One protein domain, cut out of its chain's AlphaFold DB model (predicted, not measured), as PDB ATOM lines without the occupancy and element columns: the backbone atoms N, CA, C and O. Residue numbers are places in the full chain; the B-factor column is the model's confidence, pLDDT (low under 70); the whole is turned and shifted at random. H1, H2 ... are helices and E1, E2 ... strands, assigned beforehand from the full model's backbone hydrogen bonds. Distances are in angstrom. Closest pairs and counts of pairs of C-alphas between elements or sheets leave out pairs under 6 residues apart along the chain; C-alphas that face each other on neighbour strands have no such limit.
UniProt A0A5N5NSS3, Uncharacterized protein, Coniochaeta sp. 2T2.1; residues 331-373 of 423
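AT A GLANCE: This is residues 331 to 373 of the 423 residues of an uncharacterized protein of Coniochaeta sp. 2T2.1 (UniProt A0A5N5NSS3). Two short parallel strands, E1 and E2, lie side by side as a small ribbon, and one helix, H1, lies over one face of it, slanting back across the strands' direction. The chain makes one wide round: out along E1, round one end of the ribbon through residues 340 to 346, back along H1, and round the other end through residues 358 to 367 into E2. The printed part has 43 residues, with the named elements in the order E1, H1, E2 and the strands in the order E1, E2 across an all-parallel sheet. The class is mixed, helices and strands, though under half of the residues are in named elements. The whole is only just compact, close to loose, with a radius of gyration of the C-alphas of 10.7 A, and spans 30 by 21 by 12 A.

HOW THE PARTS SIT: E1, residues 335 to 339, and E2, residues 368 to 371, are parallel neighbours, with 25 degrees between their N-to-C directions. The C-alphas of Val 337 and Ile 370, which face each other, are 5.1 A apart. N 369 and O 335, at 3.1 A, and N 371 and O 337, at 3.0 A, are within hydrogen-bond range. H1, residues 347 to 357, comes between the two strands along the chain. E1, H1 and E2 form a strand-helix-strand unit, two parallel neighbour strands with a helix between them in the chain, and its crossover is right-handed. The closest C-alphas of H1 and E2 are those of Lys 347 and Ile 370, 7.7 A apart, and the two centres are 12.3 A apart. Within 10 A, H1 has 7 pairs of C-alphas with E2 and 4 with E1, made by its residues 347 to 354. Every O i to N i+4 pair in H1 is within hydrogen-bond range.

IN THESE COORDINATES: E1 begins at Ile 335, with its C-alpha at (-23.883, -41.307, -25.953), and is 13.0 A long to Arg 339. H1 begins at Lys 347, with its C-alpha at (-22.090, -35.199, -16.419), and is 15.5 A long to Val 357. E2 runs from Ile 368 to Leu 371, whose C-alpha is at (-23.485, -31.241, -26.952), and is 9.5 A long.

THE WHOLE: The two C-alphas farthest apart, those of Ala 331 and Gly 342, are 30.6 A apart. The printed part has no cut. The link from E1 to H1 has 7 residues and the link from H1 to E2 has 10; both are short. The mean pLDDT of the printed part is 72.5, and 14 residues are under 70, among them residues 331 to 333 and residues 356 to 361.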
ATOM      1  N   ALA A 331     -14.710 -48.438 -27.780       54.78
ATOM      2  CA  ALA A 331     -14.584 -47.169 -28.501       54.78
ATOM      3  C   ALA A 331     -15.763 -46.840 -29.443       54.78
ATOM      4  O   ALA A 331     -15.936 -45.671 -29.794       54.78
ATOM      5  N   ASP A 332     -16.573 -47.832 -29.822       57.03
ATOM      6  CA  ASP A 332     -17.647 -47.689 -30.810       57.03
ATOM      7  C   ASP A 332     -18.957 -47.131 -30.216       57.03
ATOM      8  O   ASP A 332     -19.838 -46.679 -30.952       57.03
ATOM      9  N   PHE A 333     -19.082 -47.084 -28.883       59.94
ATOM     10  CA  PHE A 333     -20.271 -46.572 -28.199       59.94
ATOM     11  C   PHE A 333     -20.136 -45.096 -27.816       59.94
ATOM     12  O   PHE A 333     -19.297 -44.697 -27.006       59.94
ATOM     13  N   LYS A 334     -21.040 -44.267 -28.349       75.06
ATOM     14  CA  LYS A 334     -21.101 -42.831 -28.059       75.06
ATOM     15  C   LYS A 334     -22.506 -42.385 -27.670       75.06
ATOM     16  O   LYS A 334     -23.396 -42.272 -28.514       75.06
ATOM     17  N   ILE A 335     -22.675 -42.005 -26.404       76.62
ATOM     18  CA  ILE A 335     -23.883 -41.307 -25.953       76.62
ATOM     19  C   ILE A 335     -23.735 -39.815 -26.260       76.62
ATOM     20  O   ILE A 335     -22.825 -39.148 -25.764       76.62
ATOM     21  N   THR A 336     -24.649 -39.300 -27.086       74.69
ATOM     22  CA  THR A 336     -24.735 -37.880 -27.442       74.69
ATOM     23  C   THR A 336     -26.010 -37.286 -26.853       74.69
ATOM     24  O   THR A 336     -27.113 -37.583 -27.313       74.69
ATOM     25  N   VAL A 337     -25.867 -36.423 -25.846       81.00
ATOM     26  CA  VAL A 337     -27.005 -35.708 -25.248       81.00
ATOM     27  C   VAL A 337     -27.139 -34.346 -25.918       81.00
ATOM     28  O   VAL A 337     -26.220 -33.525 -25.841       81.00
ATOM     29  N   LYS A 338     -28.280 -34.099 -26.574       75.88
ATOM     30  CA  LYS A 338     -28.593 -32.818 -27.216       75.88
ATOM     31  C   LYS A 338     -29.651 -32.065 -26.413       75.88
ATOM     32  O   LYS A 338     -30.749 -32.554 -26.153       75.88
ATOM     33  N   ARG A 339     -29.296 -30.841 -26.039       75.69
ATOM     34  CA  ARG A 339     -30.065 -29.955 -25.163       75.69
ATOM     35  C   ARG A 339     -30.723 -28.832 -25.966       75.69
ATOM     36  O   ARG A 339     -30.034 -28.192 -26.760       75.69
ATOM     37  N   HIS A 340     -32.008 -28.556 -25.717       59.00
ATOM     38  CA  HIS A 340     -32.766 -27.527 -26.450       59.00
ATOM     39  C   HIS A 340     -33.102 -26.255 -25.642       59.00
ATOM     40  O   HIS A 340     -33.463 -25.259 -26.261       59.00
ATOM     41  N   SER A 341     -32.955 -26.218 -24.304       74.88
ATOM     42  CA  SER A 341     -33.242 -25.001 -23.503       74.88
ATOM     43  C   SER A 341     -32.288 -24.732 -22.314       74.88
ATOM     44  O   SER A 341     -31.314 -25.448 -22.085       74.88
ATOM     45  N   GLY A 342     -32.519 -23.633 -21.579       75.69
ATOM     46  CA  GLY A 342     -31.566 -22.940 -20.691       75.69
ATOM     47  C   GLY A 342     -31.027 -23.632 -19.420       75.69
ATOM     48  O   GLY A 342     -30.078 -23.106 -18.848       75.69
ATOM     49  N   GLY A 343     -31.510 -24.809 -19.005       79.31
ATOM     50  CA  GLY A 343     -31.039 -25.489 -17.778       79.31
ATOM     51  C   GLY A 343     -29.714 -26.258 -17.930       79.31
ATOM     52  O   GLY A 343     -29.533 -26.979 -18.909       79.31
ATOM     53  N   VAL A 344     -28.778 -26.123 -16.982       81.19
ATOM     54  CA  VAL A 344     -27.479 -26.834 -17.002       81.19
ATOM     55  C   VAL A 344     -27.687 -28.350 -16.891       81.19
ATOM     56  O   VAL A 344     -28.338 -28.813 -15.965       81.19
ATOM     57  N   ILE A 345     -27.091 -29.114 -17.811       81.88
ATOM     58  CA  ILE A 345     -26.983 -30.578 -17.722       81.88
ATOM     59  C   ILE A 345     -25.550 -30.889 -17.298       81.88
ATOM     60  O   ILE A 345     -24.614 -30.539 -18.020       81.88
ATOM     61  N   THR A 346     -25.373 -31.516 -16.137       84.38
ATOM     62  CA  THR A 346     -24.061 -31.991 -15.678       84.38
ATOM     63  C   THR A 346     -23.779 -33.402 -16.196       84.38
ATOM     64  O   THR A 346     -24.689 -34.122 -16.607       84.38
ATOM     65  N   LYS A 347     -22.504 -33.812 -16.156       81.62
ATOM     66  CA  LYS A 347     -22.090 -35.199 -16.419       81.62
ATOM     67  C   LYS A 347     -22.859 -36.172 -15.524       81.62
ATOM     68  O   LYS A 347     -23.466 -37.109 -16.031       81.62
ATOM     69  N   ASP A 348     -22.911 -35.874 -14.232       80.75
ATOM     70  CA  ASP A 348     -23.524 -36.715 -13.205       80.75
ATOM     71  C   ASP A 348     -25.024 -36.943 -13.459       80.75
ATOM     72  O   ASP A 348     -25.507 -38.052 -13.270       80.75
ATOM     73  N   MET A 349     -25.758 -35.942 -13.969       82.69
ATOM     74  CA  MET A 349     -27.167 -36.105 -14.369       82.69
ATOM     75  C   MET A 349     -27.339 -37.081 -15.541       82.69
ATOM     76  O   MET A 349     -28.329 -37.808 -15.595       82.69
ATOM     77  N   VAL A 350     -26.394 -37.103 -16.488       83.06
ATOM     78  CA  VAL A 350     -26.418 -38.053 -17.612       83.06
ATOM     79  C   VAL A 350     -26.004 -39.445 -17.144       83.06
ATOM     80  O   VAL A 350     -26.650 -40.416 -17.521       83.06
ATOM     81  N   GLU A 351     -24.984 -39.556 -16.292       80.38
ATOM     82  CA  GLU A 351     -24.560 -40.840 -15.718       80.38
ATOM     83  C   GLU A 351     -25.664 -41.458 -14.852       80.38
ATOM     84  O   GLU A 351     -25.981 -42.626 -15.042       80.38
ATOM     85  N   GLN A 352     -26.327 -40.679 -13.991       75.94
ATOM     86  CA  GLN A 352     -27.483 -41.135 -13.207       75.94
ATOM     87  C   GLN A 352     -28.658 -41.564 -14.095       75.94
ATOM     88  O   GLN A 352     -29.277 -42.592 -13.830       75.94
ATOM     89  N   PHE A 353     -28.950 -40.819 -15.166       78.88
ATOM     90  CA  PHE A 353     -30.003 -41.190 -16.115       78.88
ATOM     91  C   PHE A 353     -29.681 -42.504 -16.841       78.88
ATOM     92  O   PHE A 353     -30.505 -43.416 -16.854       78.88
ATOM     93  N   VAL A 354     -28.472 -42.642 -17.397       78.31
ATOM     94  CA  VAL A 354     -28.049 -43.872 -18.086       78.31
ATOM     95  C   VAL A 354     -27.979 -45.042 -17.104       78.31
ATOM     96  O   VAL A 354     -28.424 -46.130 -17.441       78.31
ATOM     97  N   GLN A 355     -27.517 -44.829 -15.871       75.38
ATOM     98  CA  GLN A 355     -27.497 -45.857 -14.830       75.38
ATOM     99  C   GLN A 355     -28.907 -46.273 -14.372       75.38
ATOM    100  O   GLN A 355     -29.098 -47.427 -13.998       75.38
ATOM    101  N   GLY A 356     -29.894 -45.373 -14.422       65.38
ATOM    102  CA  GLY A 356     -31.295 -45.681 -14.124       65.38
ATOM    103  C   GLY A 356     -32.022 -46.423 -15.250       65.38
ATOM    104  O   GLY A 356     -32.800 -47.331 -14.976       65.38
ATOM    105  N   VAL A 357     -31.763 -46.065 -16.513       63.34
ATOM    106  CA  VAL A 357     -32.432 -46.660 -17.690       63.34
ATOM    107  C   VAL A 357     -31.727 -47.930 -18.183       63.34
ATOM    108  O   VAL A 357     -32.375 -48.867 -18.639       63.34
ATOM    109  N   ALA A 358     -30.398 -47.971 -18.093       65.56
ATOM    110  CA  ALA A 358     -29.550 -49.058 -18.566       65.56
ATOM    111  C   ALA A 358     -28.296 -49.198 -17.667       65.56
ATOM    112  O   ALA A 358     -27.179 -48.883 -18.096       65.56
ATOM    113  N   PRO A 359     -28.434 -49.694 -16.417       62.84
ATOM    114  CA  PRO A 359     -27.302 -49.867 -15.495       62.84
ATOM    115  C   PRO A 359     -26.183 -50.723 -16.108       62.84
ATOM    116  O   PRO A 359     -25.002 -50.412 -15.962       62.84
ATOM    117  N   GLY A 360     -26.569 -51.742 -16.881       62.25
ATOM    118  CA  GLY A 360     -25.690 -52.588 -17.686       62.25
ATOM    119  C   GLY A 360     -25.274 -52.005 -19.043       62.25
ATOM    120  O   GLY A 360     -24.949 -52.785 -19.928       62.25
ATOM    121  N   ALA A 361     -25.274 -50.681 -19.239       68.06
ATOM    122  CA  ALA A 361     -24.674 -50.029 -20.415       68.06
ATOM    123  C   ALA A 361     -23.485 -49.122 -20.061       68.06
ATOM    124  O   ALA A 361     -22.585 -48.950 -20.878       68.06
ATOM    125  N   MET A 362     -23.418 -48.588 -18.834       74.25
ATOM    126  CA  MET A 362     -22.352 -47.665 -18.401       74.25
ATOM    127  C   MET A 362     -20.927 -48.231 -18.542       74.25
ATOM    128  O   MET A 362     -19.989 -47.467 -18.746       74.25
ATOM    129  N   TRP A 363     -20.756 -49.554 -18.477       60.41
ATOM    130  CA  TRP A 363     -19.466 -50.230 -18.668       60.41
ATOM    131  C   TRP A 363     -18.970 -50.237 -20.121       60.41
ATOM    132  O   TRP A 363     -17.765 -50.326 -20.352       60.41
ATOM    133  N   PHE A 364     -19.876 -50.101 -21.093       63.97
ATOM    134  CA  PHE A 364     -19.554 -50.015 -22.517       63.97
ATOM    135  C   PHE A 364     -19.373 -48.585 -23.022       63.97
ATOM    136  O   PHE A 364     -18.949 -48.413 -24.157       63.97
ATOM    137  N   VAL A 365     -19.712 -47.563 -22.233       71.81
ATOM    138  CA  VAL A 365     -19.667 -46.159 -22.661       71.81
ATOM    139  C   VAL A 365     -18.321 -45.552 -22.243       71.81
ATOM    140  O   VAL A 365     -18.209 -45.034 -21.133       71.81
ATOM    141  N   PRO A 366     -17.278 -45.543 -23.102       65.69
ATOM    142  CA  PRO A 366     -15.975 -44.955 -22.768       65.69
ATOM    143  C   PRO A 366     -16.046 -43.427 -22.648       65.69
ATOM    144  O   PRO A 366     -15.094 -42.780 -22.205       65.69
ATOM    145  N   ARG A 367     -17.134 -42.826 -23.146       70.81
ATOM    146  CA  ARG A 367     -17.243 -41.389 -23.349       70.81
ATOM    147  C   ARG A 367     -18.694 -40.935 -23.489       70.81
ATOM    148  O   ARG A 367     -19.439 -41.419 -24.337       70.81
ATOM    149  N   ILE A 368     -19.041 -39.917 -22.708       77.50
ATOM    150  CA  ILE A 368     -20.302 -39.181 -22.809       77.50
ATOM    151  C   ILE A 368     -19.976 -37.799 -23.384       77.50
ATOM    152  O   ILE A 368     -19.291 -37.005 -22.742       77.50
ATOM    153  N   ASP A 369     -20.455 -37.507 -24.596       74.19
ATOM    154  CA  ASP A 369     -20.307 -36.186 -25.220       74.19
ATOM    155  C   ASP A 369     -21.597 -35.371 -24.999       74.19
ATOM    156  O   ASP A 369     -22.628 -35.613 -25.635       74.19
ATOM    157  N   ILE A 370     -21.541 -34.367 -24.119       79.62
ATOM    158  CA  ILE A 370     -22.649 -33.422 -23.910       79.62
ATOM    159  C   ILE A 370     -22.543 -32.301 -24.949       79.62
ATOM    160  O   ILE A 370     -21.653 -31.448 -24.881       79.62
ATOM    161  N   LEU A 371     -23.460 -32.276 -25.920       74.88
ATOM    162  CA  LEU A 371     -23.485 -31.241 -26.952       74.88
ATOM    163  C   LEU A 371     -24.349 -30.057 -26.515       74.88
ATOM    164  O   LEU A 371     -25.580 -30.077 -26.598       74.88
ATOM    165  N   MET A 372     -23.683 -28.975 -26.111       71.12
ATOM    166  CA  MET A 372     -24.327 -27.677 -25.933       71.12
ATOM    167  C   MET A 372     -24.730 -27.106 -27.297       71.12
ATOM    168  O   MET A 372     -23.878 -26.775 -28.124       71.12
ATOM    169  N   GLY A 373     -26.037 -27.000 -27.545       63.78
ATOM    170  CA  GLY A 373     -26.557 -26.406 -28.772       63.78
ATOM    171  C   GLY A 373     -26.200 -24.922 -28.871       63.78
ATOM    172  O   GLY A 373     -26.540 -24.140 -27.985       63.78
TER     173      GLY A 373